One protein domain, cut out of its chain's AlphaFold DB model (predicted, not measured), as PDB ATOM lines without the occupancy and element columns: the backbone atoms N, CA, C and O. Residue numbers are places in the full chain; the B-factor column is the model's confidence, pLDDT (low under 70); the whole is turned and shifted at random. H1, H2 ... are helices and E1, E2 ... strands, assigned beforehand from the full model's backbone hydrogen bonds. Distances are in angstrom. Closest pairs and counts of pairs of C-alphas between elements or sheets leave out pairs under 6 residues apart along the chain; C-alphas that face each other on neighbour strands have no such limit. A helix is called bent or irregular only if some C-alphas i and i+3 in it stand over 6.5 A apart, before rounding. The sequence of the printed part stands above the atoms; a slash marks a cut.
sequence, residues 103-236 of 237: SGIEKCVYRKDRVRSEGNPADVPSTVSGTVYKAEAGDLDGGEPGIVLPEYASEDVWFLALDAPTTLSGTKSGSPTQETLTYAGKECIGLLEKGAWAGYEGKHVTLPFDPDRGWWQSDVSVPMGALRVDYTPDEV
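This is residues 103 to 236 of the 237 residues of an uncharacterized protein of Corynebacterium aurimucosum (UniProt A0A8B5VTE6). Look first for a strongly twisted sheet folded over on itself: the long hairpin of E2 and E3 bends sharply in both strands, and short E5 and E6 bridge its two halves, with the pairs E2-E3, E3-E6, E6-E5 and E5-E2 closing a small ring. E1 and then E4 continue the sheet from E2, while short helices H1 and H3 cover opposite faces and H2 lies off the sheet. The 134 printed residues include three named helices and six named strands, in the order H1 E1 H2 E2 E3 H3 E4 E5 E6; the class is mixed, with 64 residues in named elements, under half. The branched sheet has both parallel and antiparallel pairs. The whole is compact, radius of gyration of the C-alphas 13.8 A, and spans 37 by 31 by 26 A.

Find C-alpha 156 at (321.697, 195.316, 259.672), where E2 begins; it runs to residue 172, 23.5 A away, bending by 129 degrees at residue 166. E3, residues 180 to 191, is 18.9 A long and bends by 120 degrees at residue 185. E1, residues 127 to 136, is 26.5 A long and bends by 58 degrees at residue 130; E4, residues 204 to 208, is 13.9 A. E5 is residues 214 to 216, and E6, residues 227 to 229, ends at (333.657, 184.538, 256.808). H1, residues 103 to 107, begins at (312.282, 181.158, 256.148). H2 is residues 150 to 153; H3, residues 196 to 200, is irregular, with C-alphas 196 and 199 7.4 A apart.

Begin at E2, which has three neighbours. Antiparallel E1 lies on one side, N 133 to O 159 at 2.8 A, and antiparallel E3 on the other, N 160 to O 189 at 2.8 A. E5 is parallel to E2, N 216 to O 171 at 2.8 A. E6 is parallel to E3, N 190 to O 227 at 2.9 A, and forms an antiparallel hairpin with E5, N 215 to O 228 at 2.9 A. E4, the edge strand, is antiparallel to E1, N 128 to O 207 at 2.9 A. H1 is on the sheet at a height of 7.1 A, its closest C-alphas to E2 being Gly 104 and Ala 161, 5.7 A. H3 is on the opposite face at 8.6 A, with Val 132 of E1 and Tyr 200 closest at 6.2 A. H2 is not on the sheet. H1 and H3 each have 0 of 1 O i to N i+4 pairs within hydrogen-bond range, and 1 of 2 O i to N i+3 pairs; H2 is too short for an i+4 pair.

The farthest C-alphas, Ala 122 and Glu 151, are 39.0 A apart. The printed part has no cut. Look for the long links at residues 108 to 126 and 137 to 149. Mean pLDDT of the printed part is 81.6; residues 103 to 104, 110 to 116, 145 to 146, 194 to 195 and 218 to 225 are under 70.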
ATOM      1  N   SER A 103     311.767 182.534 256.030       59.81
ATOM      2  CA  SER A 103     312.282 181.158 256.148       59.81
ATOM      3  C   SER A 103     313.798 181.086 256.371       59.81
ATOM      4  O   SER A 103     314.291 180.136 256.978       59.81
ATOM      5  N   GLY A 104     314.548 182.084 255.897       62.97
ATOM      6  CA  GLY A 104     315.996 182.171 256.089       62.97
ATOM      7  C   GLY A 104     316.387 182.593 257.501       62.97
ATOM      8  O   GLY A 104     317.375 182.099 258.045       62.97
ATOM      9  N   ILE A 105     315.585 183.471 258.108       72.62
ATOM     10  CA  ILE A 105     315.810 183.993 259.461       72.62
ATOM     11  C   ILE A 105     315.769 182.860 260.488       72.62
ATOM     12  O   ILE A 105     316.677 182.765 261.308       72.62
ATOM     13  N   GLU A 106     314.805 181.936 260.397       74.75
ATOM     14  CA  GLU A 106     314.667 180.809 261.340       74.75
ATOM     15  C   GLU A 106     315.918 179.914 261.419       74.75
ATOM     16  O   GLU A 106     316.246 179.396 262.491       74.75
ATOM     17  N   LYS A 107     316.652 179.772 260.304       73.50
ATOM     18  CA  LYS A 107     317.929 179.035 260.233       73.50
ATOM     19  C   LYS A 107     319.080 179.756 260.950       73.50
ATOM     20  O   LYS A 107     320.091 179.140 261.289       73.50
ATOM     21  N   CYS A 108     318.945 181.062 261.163       78.25
ATOM     22  CA  CYS A 108     320.012 181.954 261.620       78.25
ATOM     23  C   CYS A 108     319.705 182.614 262.968       78.25
ATOM     24  O   CYS A 108     320.440 183.494 263.405       78.25
ATOM     25  N   VAL A 109     318.644 182.175 263.646       75.06
ATOM     26  CA  VAL A 109     318.304 182.624 264.995       75.06
ATOM     27  C   VAL A 109     319.427 182.278 265.981       75.06
ATOM     28  O   VAL A 109     319.924 181.146 266.022       75.06
ATOM     29  N   TYR A 110     319.797 183.253 266.807       69.56
ATOM     30  CA  TYR A 110     320.708 183.121 267.933       69.56
ATOM     31  C   TYR A 110     320.120 182.099 268.905       69.56
ATOM     32  O   TYR A 110     318.997 182.245 269.381       69.56
ATOM     33  N   ARG A 111     320.878 181.052 269.226       62.56
ATOM     34  CA  ARG A 111     320.463 180.076 270.239       62.56
ATOM     35  C   ARG A 111     321.553 179.929 271.274       62.56
ATOM     36  O   ARG A 111     322.594 179.331 271.004       62.56
ATOM     37  N   LYS A 112     321.286 180.441 272.472       50.69
ATOM     38  CA  LYS A 112     322.181 180.330 273.628       50.69
ATOM     39  C   LYS A 112     322.473 178.872 274.001       50.69
ATOM     40  O   LYS A 112     323.580 178.556 274.430       50.69
ATOM     41  N   ASP A 113     321.510 177.992 273.731       48.12
ATOM     42  CA  ASP A 113     321.525 176.586 274.138       48.12
ATOM     43  C   ASP A 113     321.970 175.625 273.028       48.12
ATOM     44  O   ASP A 113     321.919 174.403 273.207       48.12
ATOM     45  N   ARG A 114     322.385 176.128 271.854       55.59
ATOM     46  CA  ARG A 114     322.868 175.237 270.793       55.59
ATOM     47  C   ARG A 114     324.175 174.602 271.256       55.59
ATOM     48  O   ARG A 114     325.231 175.235 271.265       55.59
ATOM     49  N   VAL A 115     324.080 173.333 271.650       52.59
ATOM     50  CA  VAL A 115     325.225 172.490 271.987       52.59
ATOM     51  C   VAL A 115     326.230 172.608 270.847       52.59
ATOM     52  O   VAL A 115     325.900 172.370 269.683       52.59
ATOM     53  N   ARG A 116     327.459 173.013 271.180       66.25
ATOM     54  CA  ARG A 116     328.589 172.949 270.254       66.25
ATOM     55  C   ARG A 116     328.832 171.477 269.943       66.25
ATOM     56  O   ARG A 116     329.544 170.798 270.673       66.25
ATOM     57  N   SER A 117     328.195 170.972 268.896       77.06
ATOM     58  CA  SER A 117     328.536 169.671 268.341       77.06
ATOM     59  C   SER A 117     329.901 169.807 267.688       77.06
ATOM     60  O   SER A 117     330.033 170.490 266.668       77.06
ATOM     61  N   GLU A 118     330.920 169.221 268.313       87.38
ATOM     62  CA  GLU A 118     332.249 169.103 267.717       87.38
ATOM     63  C   GLU A 118     332.115 168.455 266.336       87.38
ATOM     64  O   GLU A 118     331.430 167.446 266.171       87.38
ATOM     65  N   GLY A 119     332.700 169.102 265.332       87.00
ATOM     66  CA  GLY A 119     332.734 168.594 263.969       87.00
ATOM     67  C   GLY A 119     334.098 167.994 263.652       87.00
ATOM     68  O   GLY A 119     335.118 168.421 264.193       87.00
ATOM     69  N   ASN A 120     334.122 167.027 262.742       92.00
ATOM     70  CA  ASN A 120     335.361 166.477 262.210       92.00
ATOM     71  C   ASN A 120     335.916 167.413 261.117       92.00
ATOM     72  O   ASN A 120     335.194 167.708 260.164       92.00
ATOM     73  N   PRO A 121     337.182 167.870 261.196       91.56
ATOM     74  CA  PRO A 121     337.796 168.703 260.160       91.56
ATOM     75  C   PRO A 121     337.757 168.103 258.748       91.56
ATOM     76  O   PRO A 121     337.752 168.854 257.781       91.56
ATOM     77  N   ALA A 122     337.700 166.773 258.614       93.69
ATOM     78  CA  ALA A 122     337.598 166.116 257.309       93.69
ATOM     79  C   ALA A 122     336.230 166.302 256.622       93.69
ATOM     80  O   ALA A 122     336.132 166.098 255.416       93.69
ATOM     81  N   ASP A 123     335.196 166.697 257.372       94.62
ATOM     82  CA  ASP A 123     333.841 166.914 256.847       94.62
ATOM     83  C   ASP A 123     333.614 168.371 256.409       94.62
ATOM     84  O   ASP A 123     332.509 168.740 256.008       94.62
ATOM     85  N   VAL A 124     334.637 169.224 256.527       95.12
ATOM     86  CA  VAL A 124     334.572 170.623 256.101       95.12
ATOM     87  C   VAL A 124     334.586 170.668 254.570       95.12
ATOM     88  O   VAL A 124     335.532 170.163 253.959       95.12
ATOM     89  N   PRO A 125     333.563 171.251 253.926       95.06
ATOM     90  CA  PRO A 125     333.495 171.278 252.475       95.06
ATOM     91  C   PRO A 125     334.441 172.338 251.898       95.06
ATOM     92  O   PRO A 125     334.792 173.307 252.565       95.06
ATOM     93  N   SER A 126     334.805 172.191 250.624       95.25
ATOM     94  CA  SER A 126     335.537 173.220 249.870       95.25
ATOM     95  C   SER A 126     334.635 174.320 249.304       95.25
ATOM     96  O   SER A 126     335.133 175.326 248.804       95.25
ATOM     97  N   THR A 127     333.314 174.139 249.358       95.50
ATOM     98  CA  THR A 127     332.308 175.110 248.914       95.50
ATOM     99  C   THR A 127     331.088 175.066 249.818       95.50
ATOM    100  O   THR A 127     330.722 174.005 250.324       95.50
ATOM    101  N   VAL A 128     330.407 176.194 249.958       95.19
ATOM    102  CA  VAL A 128     329.122 176.295 250.657       95.19
ATOM    103  C   VAL A 128     328.081 176.929 249.747       95.19
ATOM    104  O   VAL A 128     328.390 177.852 248.995       95.19
ATOM    105  N   SER A 129     326.848 176.441 249.838       95.69
ATOM    106  CA  SER A 129     325.713 176.946 249.066       95.69
ATOM    107  C   SER A 129     324.570 177.330 249.996       95.69
ATOM    108  O   SER A 129     324.352 176.707 251.043       95.69
ATOM    109  N   GLY A 130     323.863 178.390 249.629       94.62
ATOM    110  CA  GLY A 130     322.754 178.901 250.412       94.62
ATOM    111  C   GLY A 130     322.159 180.165 249.822       94.62
ATOM    112  O   GLY A 130     322.591 180.655 248.780       94.62
ATOM    113  N   THR A 131     321.186 180.724 250.529       94.56
ATOM    114  CA  THR A 131     320.521 181.970 250.142       94.56
ATOM    115  C   THR A 131     320.993 183.117 251.022       94.56
ATOM    116  O   THR A 131     321.053 182.985 252.246       94.56
ATOM    117  N   VAL A 132     321.343 184.241 250.401       91.94
ATOM    118  CA  VAL A 132     321.767 185.455 251.104       91.94
ATOM    119  C   VAL A 132     320.549 186.183 251.652       91.94
ATOM    120  O   VAL A 132     319.571 186.417 250.943       91.94
ATOM    121  N   TYR A 133     320.631 186.591 252.909       90.56
ATOM    122  CA  TYR A 133     319.585 187.318 253.607       90.56
ATOM    123  C   TYR A 133     320.151 188.490 254.392       90.56
ATOM    124  O   TYR A 133     321.338 188.538 254.733       90.56
ATOM    125  N   LYS A 134     319.243 189.410 254.697       88.69
ATOM    126  CA  LYS A 134     319.455 190.577 255.531       88.69
ATOM    127  C   LYS A 134     318.404 190.577 256.639       88.69
ATOM    128  O   LYS A 134     317.236 190.311 256.365       88.69
ATOM    129  N   ALA A 135     318.808 190.867 257.869       86.56
ATOM    130  CA  ALA A 135     317.896 191.090 258.990       86.56
ATOM    131  C   ALA A 135     318.507 192.084 259.982       86.56
ATOM    132  O   ALA A 135     319.728 192.274 259.987       86.56
ATOM    133  N   GLU A 136     317.682 192.685 260.837       85.44
ATOM    134  CA  GLU A 136     318.193 193.384 262.013       85.44
ATOM    135  C   GLU A 136     318.759 192.360 263.008       85.44
ATOM    136  O   GLU A 136     318.239 191.250 263.155       85.44
ATOM    137  N   ALA A 137     319.841 192.705 263.707       80.94
ATOM    138  CA  ALA A 137     320.442 191.805 264.688       80.94
ATOM    139  C   ALA A 137     319.439 191.391 265.778       80.94
ATOM    140  O   ALA A 137     319.471 190.247 266.228       80.94
ATOM    141  N   GLY A 138     318.540 192.300 266.171       78.19
ATOM    142  CA  GLY A 138     317.473 192.047 267.136       78.19
ATOM    143  C   GLY A 138     316.475 190.986 266.675       78.19
ATOM    144  O   GLY A 138     316.093 190.147 267.478       78.19
ATOM    145  N   ASP A 139     316.129 190.934 265.387       81.38
ATOM    146  CA  ASP A 139     315.179 189.941 264.846       81.38
ATOM    147  C   ASP A 139     315.709 188.506 264.916       81.38
ATOM    148  O   ASP A 139     314.966 187.525 264.848       81.38
ATOM    149  N   LEU A 140     317.023 188.378 265.031       79.44
ATOM    150  CA  LEU A 140     317.702 187.103 265.102       79.44
ATOM    151  C   LEU A 140     317.819 186.621 266.562       79.44
ATOM    152  O   LEU A 140     318.185 185.471 266.766       79.44
ATOM    153  N   ASP A 141     317.468 187.414 267.580       74.50
ATOM    154  CA  ASP A 141     317.646 187.077 269.005       74.50
ATOM    155  C   ASP A 141     316.842 185.856 269.501       74.50
ATOM    156  O   ASP A 141     317.044 185.384 270.622       74.50
ATOM    157  N   GLY A 142     315.930 185.331 268.678       71.81
ATOM    158  CA  GLY A 142     315.112 184.164 269.000       71.81
ATOM    159  C   GLY A 142     314.062 184.413 270.076       71.81
ATOM    160  O   GLY A 142     313.531 183.456 270.640       71.81
ATOM    161  N   GLY A 143     313.765 185.677 270.369       70.81
ATOM    162  CA  GLY A 143     312.897 186.100 271.458       70.81
ATOM    163  C   GLY A 143     313.535 185.959 272.841       70.81
ATOM    164  O   GLY A 143     312.809 186.013 273.836       70.81
ATOM    165  N   GLU A 144     314.855 185.756 272.933       70.50
ATOM    166  CA  GLU A 144     315.579 185.668 274.204       70.50
ATOM    167  C   GLU A 144     316.111 187.049 274.643       70.50
ATOM    168  O   GLU A 144     317.068 187.573 274.061       70.50
ATOM    169  N   PRO A 145     315.563 187.642 275.724       66.50
ATOM    170  CA  PRO A 145     315.969 188.971 276.160       66.50
ATOM    171  C   PRO A 145     317.454 189.032 276.537       66.50
ATOM    172  O   PRO A 145     317.934 188.267 277.376       66.50
ATOM    173  N   GLY A 146     318.168 190.008 275.972       69.19
ATOM    174  CA  GLY A 146     319.556 190.301 276.328       69.19
ATOM    175  C   GLY A 146     320.603 189.427 275.638       69.19
ATOM    176  O   GLY A 146     321.771 189.514 276.016       69.19
ATOM    177  N   ILE A 147     320.223 188.614 274.641       72.19
ATOM    178  CA  ILE A 147     321.202 188.025 273.718       72.19
ATOM    179  C   ILE A 147     321.868 189.131 272.901       72.19
ATOM    180  O   ILE A 147     323.089 189.227 272.893       72.19
ATOM    181  N   VAL A 148     321.085 189.984 272.247       73.81
ATOM    182  CA  VAL A 148     321.603 191.143 271.517       73.81
ATOM    183  C   VAL A 148     321.430 192.374 272.398       73.81
ATOM    184  O   VAL A 148     320.352 192.611 272.948       73.81
ATOM    185  N   LEU A 149     322.502 193.150 272.592       76.19
ATOM    186  CA  LEU A 149     322.392 194.386 273.367       76.19
ATOM    187  C   LEU A 149     321.525 195.393 272.592       76.19
ATOM    188  O   LEU A 149     321.652 195.472 271.370       76.19
ATOM    189  N   PRO A 150     320.692 196.205 273.271       77.56
ATOM    190  CA  PRO A 150     319.765 197.123 272.605       77.56
ATOM    191  C   PRO A 150     320.421 198.082 271.601       77.56
ATOM    192  O   PRO A 150     319.799 198.453 270.615       77.56
ATOM    193  N   GLU A 151     321.676 198.467 271.839       79.81
ATOM    194  CA  GLU A 151     322.456 199.331 270.944       79.81
ATOM    195  C   GLU A 151     322.843 198.669 269.611       79.81
ATOM    196  O   GLU A 151     323.040 199.381 268.631       79.81
ATOM    197  N   TYR A 152     322.903 197.332 269.556       77.19
ATOM    198  CA  TYR A 152     323.192 196.571 268.334       77.19
ATOM    199  C   TYR A 152     321.936 196.020 267.664       77.19
ATOM    200  O   TYR A 152     322.011 195.594 266.518       77.19
ATOM    201  N   ALA A 153     320.789 196.014 268.350       79.81
ATOM    202  CA  ALA A 153     319.571 195.367 267.863       79.81
ATOM    203  C   ALA A 153     319.123 195.892 266.488       79.81
ATOM    204  O   ALA A 153     318.742 195.095 265.644       79.81
ATOM    205  N   SER A 154     319.256 197.198 266.244       82.50
ATOM    206  CA  SER A 154     318.913 197.852 264.971       82.50
ATOM    207  C   SER A 154     319.986 197.734 263.882       82.50
ATOM    208  O   SER A 154     319.870 198.371 262.836       82.50
ATOM    209  N   GLU A 155     321.099 197.041 264.130       83.06
ATOM    210  CA  GLU A 155     322.119 196.883 263.100       83.06
ATOM    211  C   GLU A 155     321.693 195.860 262.054       83.06
ATOM    212  O   GLU A 155     321.385 194.715 262.374       83.06
ATOM    213  N   ASP A 156     321.808 196.247 260.786       84.69
ATOM    214  CA  ASP A 156     321.697 195.316 259.672       84.69
ATOM    215  C   ASP A 156     322.816 194.265 259.728       84.69
ATOM    216  O   ASP A 156     324.010 194.599 259.789       84.69
ATOM    217  N   VAL A 157     322.435 192.993 259.635       84.00
ATOM    218  CA  VAL A 157     323.332 191.842 259.526       84.00
ATOM    219  C   VAL A 157     323.018 191.080 258.247       84.00
ATOM    220  O   VAL A 157     321.862 190.801 257.930       84.00
ATOM    221  N   TRP A 158     324.078 190.721 257.528       88.00
ATOM    222  CA  TRP A 158     324.009 189.901 256.327       88.00
ATOM    223  C   TRP A 158     324.487 188.493 256.637       88.00
ATOM    224  O   TRP A 158     325.499 188.302 257.318       88.00
ATOM    225  N   PHE A 159     323.761 187.502 256.140       88.75
ATOM    226  CA  PHE A 159     324.090 186.104 256.368       88.75
ATOM    227  C   PHE A 159     323.725 185.240 255.167       88.75
ATOM    228  O   PHE A 159     322.793 185.527 254.419       88.75
ATOM    229  N   LEU A 160     324.467 184.152 255.005       91.81
ATOM    230  CA  LEU A 160     324.144 183.065 254.097       91.81
ATOM    231  C   LEU A 160     323.413 181.988 254.897       91.81
ATOM    232  O   LEU A 160     324.017 181.352 255.763       91.81
ATOM    233  N   ALA A 161     322.129 181.777 254.618       92.31
ATOM    234  CA  ALA A 161     321.391 180.640 255.151       92.31
ATOM    235  C   ALA A 161     321.692 179.414 254.286       92.31
ATOM    236  O   ALA A 161     321.314 179.363 253.115       92.31
ATOM    237  N   LEU A 162     322.382 178.437 254.864       92.62
ATOM    238  CA  LEU A 162     322.880 177.268 254.152       92.62
ATOM    239  C   LEU A 162     321.734 176.352 253.715       92.62
ATOM    240  O   LEU A 162     320.701 176.233 254.391       92.62
ATOM    241  N   ASP A 163     321.934 175.667 252.592       93.19
ATOM    242  CA  ASP A 163     320.955 174.718 252.053       93.19
ATOM    243  C   ASP A 163     320.713 173.541 253.007       93.19
ATOM    244  O   ASP A 163     319.580 173.077 253.151       93.19
ATOM    245  N   ALA A 164     321.760 173.114 253.719       90.69
ATOM    246  CA  ALA A 164     321.720 172.034 254.696       90.69
ATOM    247  C   ALA A 164     322.642 172.308 255.902       90.69
ATOM    248  O   ALA A 164     323.606 173.076 255.786       90.69
ATOM    249  N   PRO A 165     322.399 171.655 257.059       90.56
ATOM    250  CA  PRO A 165     323.330 171.679 258.182       90.56
ATOM    251  C   PRO A 165     324.723 171.197 257.754       90.56
ATOM    252  O   PRO A 165     324.886 170.072 257.289       90.56
ATOM    253  N   THR A 166     325.726 172.049 257.927       91.69
ATOM    254  CA  THR A 166     327.075 171.877 257.380       91.69
ATOM    255  C   THR A 166     328.118 171.870 258.496       91.69
ATOM    256  O   THR A 166     327.970 172.561 259.508       91.69
ATOM    257  N   THR A 167     329.183 171.086 258.331       93.00
ATOM    258  CA  THR A 167     330.363 171.173 259.195       93.00
ATOM    259  C   THR A 167     331.238 172.323 258.729       93.00
ATOM    260  O   THR A 167     331.700 172.337 257.595       93.00
ATOM    261  N   LEU A 168     331.464 173.295 259.609       92.44
ATOM    262  CA  LEU A 168     332.271 174.474 259.314       92.44
ATOM    263  C   LEU A 168     333.453 174.548 260.269       92.44
ATOM    264  O   LEU A 168     333.377 174.095 261.415       92.44
ATOM    265  N   SER A 169     334.533 175.159 259.799       92.44
ATOM    266  CA  SER A 169     335.741 175.381 260.581       92.44
ATOM    267  C   SER A 169     336.185 176.832 260.491       92.44
ATOM    268  O   SER A 169     335.894 177.517 259.517       92.44
ATOM    269  N   GLY A 170     336.855 177.303 261.531       90.94
ATOM    270  CA  GLY A 170     337.386 178.653 261.564       90.94
ATOM    271  C   GLY A 170     338.173 178.934 262.826       90.94
ATOM    272  O   GLY A 170     338.142 178.171 263.796       90.94
ATOM    273  N   THR A 171     338.881 180.050 262.817       90.62
ATOM    274  CA  THR A 171     339.722 180.460 263.939       90.62
ATOM    275  C   THR A 171     338.880 180.945 265.116       90.62
ATOM    276  O   THR A 171     337.852 181.601 264.976       90.62
ATOM    277  N   LYS A 172     339.290 180.620 266.336       86.25
ATOM    278  CA  LYS A 172     338.667 181.138 267.551       86.25
ATOM    279  C   LYS A 172     339.092 182.588 267.761       86.25
ATOM    280  O   LYS A 172     340.271 182.861 268.003       86.25
ATOM    281  N   SER A 173     338.132 183.510 267.739       78.44
ATOM    282  CA  SER A 173     338.413 184.922 268.004       78.44
ATOM    283  C   SER A 173     339.040 185.124 269.390       78.44
ATOM    284  O   SER A 173     338.647 184.492 270.375       78.44
ATOM    285  N   GLY A 174     340.042 186.004 269.471       74.81
ATOM    286  CA  GLY A 174     340.774 186.305 270.705       74.81
ATOM    287  C   GLY A 174     341.764 185.223 271.155       74.81
ATOM    288  O   GLY A 174     342.365 185.367 272.219       74.81
ATOM    289  N   SER A 175     341.960 184.152 270.374       74.19
ATOM    290  CA  SER A 175     342.981 183.144 270.669       74.19
ATOM    291  C   SER A 175     344.383 183.647 270.293       74.19
ATOM    292  O   SER A 175     344.607 183.992 269.131       74.19
ATOM    293  N   PRO A 176     345.362 183.649 271.220       70.62
ATOM    294  CA  PRO A 176     346.736 184.056 270.918       70.62
ATOM    295  C   PRO A 176     347.467 183.079 269.985       70.62
ATOM    296  O   PRO A 176     348.515 183.426 269.448       70.62
ATOM    297  N   THR A 177     346.942 181.866 269.795       77.94
ATOM    298  CA  THR A 177     347.570 180.803 268.999       77.94
ATOM    299  C   THR A 177     346.843 180.515 267.685       77.94
ATOM    300  O   THR A 177     347.142 179.494 267.077       77.94
ATOM    301  N   GLN A 178     345.883 181.356 267.267       81.00
ATOM    302  CA  GLN A 178     345.015 181.097 266.099       81.00
ATOM    303  C   GLN A 178     344.412 179.682 266.123       81.00
ATOM    304  O   GLN A 178     344.448 178.939 265.151       81.00
ATOM    305  N   GLU A 179     343.888 179.282 267.282       86.38
ATOM    306  CA  GLU A 179     343.258 177.971 267.458       86.38
ATOM    307  C   GLU A 179     342.074 177.802 266.491       86.38
ATOM    308  O   GLU A 179     341.091 178.537 266.591       86.38
ATOM    309  N   THR A 180     342.151 176.829 265.583       89.88
ATOM    310  CA  THR A 180     341.049 176.470 264.681       89.88
ATOM    311  C   THR A 180     340.081 175.521 265.375       89.88
ATOM    312  O   THR A 180     340.480 174.503 265.940       89.88
ATOM    313  N   LEU A 181     338.791 175.845 265.320       89.69
ATOM    314  CA  LEU A 181     337.708 175.039 265.871       89.69
ATOM    315  C   LEU A 181     336.783 174.590 264.747       89.69
ATOM    316  O   LEU A 181     336.450 175.375 263.858       89.69
ATOM    317  N   THR A 182     336.318 173.347 264.832       91.25
ATOM    318  CA  THR A 182     335.384 172.768 263.865       91.25
ATOM    319  C   THR A 182     334.095 172.378 264.564       91.25
ATOM    320  O   THR A 182     334.103 171.687 265.584       91.25
ATOM    321  N   TYR A 183     332.973 172.805 263.995       88.88
ATOM    322  CA  TYR A 183     331.653 172.520 264.526       88.88
ATOM    323  C   TYR A 183     330.726 171.987 263.440       88.88
ATOM    324  O   TYR A 183     330.629 172.553 262.353       88.88
ATOM    325  N   ALA A 184     329.996 170.928 263.772       89.62
ATOM    326  CA  ALA A 184     328.998 170.327 262.899       89.62
ATOM    327  C   ALA A 184     327.649 171.065 262.968       89.62
ATOM    328  O   ALA A 184     327.394 171.866 263.882       89.62
ATOM    329  N   GLY A 185     326.775 170.766 262.003       87.00
ATOM    330  CA  GLY A 185     325.356 171.132 262.034       87.00
ATOM    331  C   GLY A 185     325.083 172.636 261.993       87.00
ATOM    332  O   GLY A 185     324.145 173.110 262.631       87.00
ATOM    333  N   LYS A 186     325.936 173.405 261.317       87.12
ATOM    334  CA  LYS A 186     325.764 174.849 261.149       87.12
ATOM    335  C   LYS A 186     324.821 175.119 259.991       87.12
ATOM    336  O   LYS A 186     324.954 174.522 258.934       87.12
ATOM    337  N   GLU A 187     323.876 176.019 260.196       88.69
ATOM    338  CA  GLU A 187     322.847 176.343 259.202       88.69
ATOM    339  C   GLU A 187     323.068 177.714 258.568       88.69
ATOM    340  O   GLU A 187     322.329 178.103 257.668       88.69
ATOM    341  N   CYS A 188     324.074 178.458 259.034       88.75
ATOM    342  CA  CYS A 188     324.320 179.810 258.578       88.75
ATOM    343  C   CYS A 188     325.769 180.264 258.733       88.75
ATOM    344  O   CYS A 188     326.519 179.759 259.575       88.75
ATOM    345  N   ILE A 189     326.128 181.249 257.910       89.81
ATOM    346  CA  ILE A 189     327.410 181.958 257.915       89.81
ATOM    347  C   ILE A 189     327.122 183.460 257.916       89.81
ATOM    348  O   ILE A 189     326.314 183.932 257.121       89.81
ATOM    349  N   GLY A 190     327.781 184.219 258.790       88.12
ATOM    350  CA  GLY A 190     327.727 185.681 258.773       88.12
ATOM    351  C   GLY A 190     328.661 186.267 257.711       88.12
ATOM    352  O   GLY A 190     329.800 185.815 257.580       88.12
ATOM    353  N   LEU A 191     328.192 187.287 256.992       87.44
ATOM    354  CA  LEU A 191     328.915 187.957 255.906       87.44
ATOM    355  C   LEU A 191     329.452 189.314 256.390       87.44
ATOM    356  O   LEU A 191     328.703 190.116 256.951       87.44
ATOM    357  N   LEU A 192     330.755 189.569 256.210       76.25
ATOM    358  CA  LEU A 192     331.432 190.734 256.797       76.25
ATOM    359  C   LEU A 192     331.085 192.063 256.102       76.25
ATOM    360  O   LEU A 192     330.770 193.056 256.763       76.25
ATOM    361  N   GLU A 193     331.142 192.100 254.770       70.88
ATOM    362  CA  GLU A 193     331.012 193.338 253.998       70.88
ATOM    363  C   GLU A 193     329.548 193.730 253.747       70.88
ATOM    364  O   GLU A 193     329.036 193.621 252.635       70.88
ATOM    365  N   LYS A 194     328.863 194.225 254.787       67.44
ATOM    366  CA  LYS A 194     327.415 194.533 254.782       67.44
ATOM    367  C   LYS A 194     326.912 195.247 253.508       67.44
ATOM    368  O   LYS A 194     325.850 194.925 252.993       67.44
ATOM    369  N   GLY A 195     327.657 196.223 252.983       69.00
ATOM    370  CA  GLY A 195     327.248 196.981 251.791       69.00
ATOM    371  C   GLY A 195     327.411 196.232 250.464       69.00
ATOM    372  O   GLY A 195     326.677 196.508 249.517       69.00
ATOM    373  N   ALA A 196     328.343 195.281 250.386       80.19
ATOM    374  CA  ALA A 196     328.668 194.575 249.151       80.19
ATOM    375  C   ALA A 196     327.563 193.576 248.756       80.19
ATOM    376  O   ALA A 196     327.271 193.387 247.575       80.19
ATOM    377  N   TRP A 197     326.876 193.002 249.746       87.25
ATOM    378  CA  TRP A 197     325.845 191.977 249.555       87.25
ATOM    379  C   TRP A 197     324.450 192.522 249.226       87.25
ATOM    380  O   TRP A 197     323.558 191.741 248.899       87.25
ATOM    381  N   ALA A 198     324.261 193.848 249.219       86.38
ATOM    382  CA  ALA A 198     322.966 194.493 248.967       86.38
ATOM    383  C   ALA A 198     322.270 194.011 247.680       86.38
ATOM    384  O   ALA A 198     321.061 193.803 247.658       86.38
ATOM    385  N   GLY A 199     323.032 193.782 246.605       87.81
ATOM    386  CA  GLY A 199     322.504 193.285 245.329       87.81
ATOM    387  C   GLY A 199     322.199 191.782 245.290       87.81
ATOM    388  O   GLY A 199     321.788 191.281 244.238       87.81
ATOM    389  N   TYR A 200     322.434 191.059 246.386       89.81
ATOM    390  CA  TYR A 200     322.321 189.603 246.490       89.81
ATOM    391  C   TYR A 200     321.239 189.145 247.466       89.81
ATOM    392  O   TYR A 200     321.021 187.945 247.579       89.81
ATOM    393  N   GLU A 201     320.523 190.059 248.119       91.25
ATOM    394  CA  GLU A 201     319.413 189.695 248.999       91.25
ATOM    395  C   GLU A 201     318.400 188.779 248.289       91.25
ATOM    396  O   GLU A 201     317.945 189.059 247.177       91.25
ATOM    397  N   GLY A 202     318.089 187.644 248.917       90.19
ATOM    398  CA  GLY A 202     317.200 186.611 248.390       90.19
ATOM    399  C   GLY A 202     317.796 185.745 247.275       90.19
ATOM    400  O   GLY A 202     317.113 184.841 246.794       90.19
ATOM    401  N   LYS A 203     319.044 185.980 246.850       93.19
ATOM    402  CA  LYS A 203     319.707 185.158 245.831       93.19
ATOM    403  C   LYS A 203     320.375 183.944 246.455       93.19
ATOM    404  O   LYS A 203     321.040 184.043 247.486       93.19
ATOM    405  N   HIS A 204     320.225 182.811 245.776       94.69
ATOM    406  CA  HIS A 204     321.024 181.620 246.031       94.69
ATOM    407  C   HIS A 204     322.414 181.796 245.416       94.69
ATOM    408  O   HIS A 204     322.530 182.286 244.290       94.69
ATOM    409  N   VAL A 205     323.454 181.452 246.170       94.50
ATOM    410  CA  VAL A 205     324.858 181.582 245.770       94.50
ATOM    411  C   VAL A 205     325.646 180.351 246.198       94.50
ATOM    412  O   VAL A 205     325.308 179.688 247.180       94.50
ATOM    413  N   THR A 206     326.734 180.078 245.479       96.12
ATOM    414  CA  THR A 206     327.767 179.126 245.896       96.12
ATOM    415  C   THR A 206     329.085 179.869 246.055       96.12
ATOM    416  O   THR A 206     329.476 180.633 245.173       96.12
ATOM    417  N   LEU A 207     329.747 179.660 247.192       93.75
ATOM    418  CA  LEU A 207     330.983 180.340 247.570       93.75
ATOM    419  C   LEU A 207     332.082 179.317 247.881       93.75
ATOM    420  O   LEU A 207     331.786 178.273 248.475       93.75
ATOM    421  N   PRO A 208     333.345 179.587 247.506       94.00
ATOM    422  CA  PRO A 208     334.475 178.771 247.941       94.00
ATOM    423  C   PRO A 208     334.624 178.874 249.459       94.00
ATOM    424  O   PRO A 208     334.545 179.966 249.992       94.00
ATOM    425  N   PHE A 209     334.866 177.773 250.163       93.00
ATOM    426  CA  PHE A 209     335.046 177.785 251.613       93.00
ATOM    427  C   PHE A 209     336.501 177.504 251.986       93.00
ATOM    428  O   PHE A 209     337.077 176.500 251.567       93.00
ATOM    429  N   ASP A 210     337.068 178.385 252.808       90.06
ATOM    430  CA  ASP A 210     338.403 178.251 253.382       90.06
ATOM    431  C   ASP A 210     338.329 178.512 254.901       90.06
ATOM    432  O   ASP A 210     337.914 179.606 255.307       90.06
ATOM    433  N   PRO A 211     338.716 177.540 255.752       85.69
ATOM    434  CA  PRO A 211     338.748 177.702 257.205       85.69
ATOM    435  C   PRO A 211     339.557 178.910 257.691       85.69
ATOM    436  O   PRO A 211     339.213 179.496 258.718       85.69
ATOM    437  N   ASP A 212     340.604 179.307 256.965       86.38
ATOM    438  CA  ASP A 212     341.514 180.376 257.390       86.38
ATOM    439  C   ASP A 212     340.904 181.775 257.207       86.38
ATOM    440  O   ASP A 212     341.349 182.750 257.815       86.38
ATOM    441  N   ARG A 213     339.832 181.874 256.413       86.06
ATOM    442  CA  ARG A 213     339.057 183.107 256.200       86.06
ATOM    443  C   ARG A 213     337.933 183.286 257.215       86.06
ATOM    444  O   ARG A 213     337.261 184.320 257.222       86.06
ATOM    445  N   GLY A 214     337.695 182.263 258.036       87.88
ATOM    446  CA  GLY A 214     336.603 182.210 258.989       87.88
ATOM    447  C   GLY A 214     337.049 182.454 260.427       87.88
ATOM    448  O   GLY A 214     338.114 182.002 260.854       87.88
ATOM    449  N   TRP A 215     336.200 183.100 261.227       87.81
ATOM    450  CA  TRP A 215     336.377 183.129 262.677       87.81
ATOM    451  C   TRP A 215     335.078 182.980 263.463       87.81
ATOM    452  O   TRP A 215     334.030 183.553 263.146       87.81
ATOM    453  N   TRP A 216     335.170 182.205 264.540       86.38
ATOM    454  CA  TRP A 216     334.134 182.072 265.551       86.38
ATOM    455  C   TRP A 216     334.189 183.287 266.459       86.38
ATOM    456  O   TRP A 216     335.171 183.503 267.176       86.38
ATOM    457  N   GLN A 217     333.139 184.095 266.411       74.19
ATOM    458  CA  GLN A 217     333.055 185.294 267.227       74.19
ATOM    459  C   GLN A 217     332.856 184.942 268.702       74.19
ATOM    460  O   GLN A 217     332.198 183.961 269.051       74.19
ATOM    461  N   SER A 218     333.438 185.773 269.562       62.50
ATOM    462  CA  SER A 218     333.219 185.731 271.012       62.50
ATOM    463  C   SER A 218     332.057 186.634 271.444       62.50
ATOM    464  O   SER A 218     331.723 186.651 272.626       62.50
ATOM    465  N   ASP A 219     331.467 187.388 270.509       56.06
ATOM    466  CA  ASP A 219     330.416 188.377 270.746       56.06
ATOM    467  C   ASP A 219     329.154 188.125 269.896       56.06
ATOM    468  O   ASP A 219     329.062 187.155 269.141       56.06
ATOM    469  N   VAL A 220     328.166 189.001 270.088       51.41
ATOM    470  CA  VAL A 220     326.784 188.911 269.591       51.41
ATOM    471  C   VAL A 220     326.557 189.721 268.311       51.41
ATOM    472  O   VAL A 220     325.421 190.038 267.988       51.41
ATOM    473  N   SER A 221     327.613 190.114 267.594       50.97
ATOM    474  CA  SER A 221     327.476 190.987 266.418       50.97
ATOM    475  C   SER A 221     327.092 190.235 265.124       50.97
ATOM    476  O   SER A 221     326.943 190.830 264.057       50.97
ATOM    477  N   VAL A 222     326.934 188.914 265.191       57.75
ATOM    478  CA  VAL A 222     326.305 188.020 264.197       57.75
ATOM    479  C   VAL A 222     325.495 186.970 264.942       57.75
ATOM    480  O   VAL A 222     325.829 186.749 266.110       57.75
ATOM    481  N   PRO A 223     324.514 186.296 264.290       58.97
ATOM    482  CA  PRO A 223     323.898 185.071 264.794       58.97
ATOM    483  C   PRO A 223     324.818 184.302 265.730       58.97
ATOM    484  O   PRO A 223     325.814 183.736 265.289       58.97
ATOM    485  N   MET A 224     324.577 184.386 267.038       51.88
ATOM    486  CA  MET A 224     325.560 183.965 268.037       51.88
ATOM    487  C   MET A 224     325.805 182.468 267.871       51.88
ATOM    488  O   MET A 224     324.886 181.655 267.967       51.88
ATOM    489  N   GLY A 225     327.060 182.116 267.577       61.00
ATOM    490  CA  GLY A 225     327.472 180.755 267.225       61.00
ATOM    491  C   GLY A 225     327.601 180.470 265.722       61.00
ATOM    492  O   GLY A 225     327.984 179.352 265.367       61.00
ATOM    493  N   ALA A 226     327.331 181.444 264.851       76.19
ATOM    494  CA  ALA A 226     327.661 181.377 263.433       76.19
ATOM    495  C   ALA A 226     329.130 181.736 263.190       76.19
ATOM    496  O   ALA A 226     329.736 182.552 263.892       76.19
ATOM    497  N   LEU A 227     329.695 181.110 262.165       86.44
ATOM    498  CA  LEU A 227     331.010 181.466 261.661       86.44
ATOM    499  C   LEU A 227     330.879 182.782 260.892       86.44
ATOM    500  O   LEU A 227     329.982 182.901 260.056       86.44
ATOM    501  N   ARG A 228     331.763 183.754 261.135       86.94
ATOM    502  CA  ARG A 228     331.950 184.853 260.180       86.94
ATOM    503  C   ARG A 228     332.984 184.456 259.161       86.94
ATOM    504  O   ARG A 228     334.032 183.963 259.559       86.94
ATOM    505  N   VAL A 229     332.697 184.716 257.894       87.19
ATOM    506  CA  VAL A 229     333.657 184.538 256.808       87.19
ATOM    507  C   VAL A 229     333.760 185.845 256.036       87.19
ATOM    508  O   VAL A 229     332.756 186.517 255.781       87.19
ATOM    509  N   ASP A 230     334.990 186.215 255.703       86.31
ATOM    510  CA  ASP A 230     335.291 187.399 254.905       86.31
ATOM    511  C   ASP A 230     335.036 187.129 253.419       86.31
ATOM    512  O   ASP A 230     335.978 186.943 252.657       86.31
ATOM    513  N   TYR A 231     333.765 186.999 253.033       84.94
ATOM    514  CA  TYR A 231     333.367 186.825 251.637       84.94
ATOM    515  C   TYR A 231     333.090 188.148 250.940       84.94
ATOM    516  O   TYR A 231     332.444 189.039 251.508       84.94
ATOM    517  N   THR A 232     333.435 188.189 249.653       83.94
ATOM    518  CA  THR A 232     333.091 189.279 248.742       83.94
ATOM    519  C   THR A 232     332.208 188.779 247.584       83.94
ATOM    520  O   THR A 232     332.294 187.617 247.179       83.94
ATOM    521  N   PRO A 233     331.292 189.604 247.039       81.50
ATOM    522  CA  PRO A 233     330.323 189.131 246.044       81.50
ATOM    523  C   PRO A 233     330.908 188.703 244.689       81.50
ATOM    524  O   PRO A 233     330.233 188.018 243.923       81.50
ATOM    525  N   ASP A 234     332.136 189.109 244.364       84.81
ATOM    526  CA  ASP A 234     332.871 188.689 243.163       84.81
ATOM    527  C   ASP A 234     333.304 187.215 243.199       84.81
ATOM    528  O   ASP A 234     333.687 186.657 242.174       84.81
ATOM    529  N   GLU A 235     333.189 186.571 244.358       79.56
ATOM    530  CA  GLU A 235     333.509 185.158 244.567       79.56
ATOM    531  C   GLU A 235     332.327 184.222 244.288       79.56
ATOM    532  O   GLU A 235     332.479 183.000 244.344       79.56
ATOM    533  N   VAL A 236     331.146 184.785 244.006       84.25
ATOM    534  CA  VAL A 236     329.945 184.021 243.649       84.25
ATOM    535  C   VAL A 236     330.161 183.338 242.297       84.25
ATOM    536  O   VAL A 236     330.420 184.007 241.295       84.25
TER     537      VAL A 236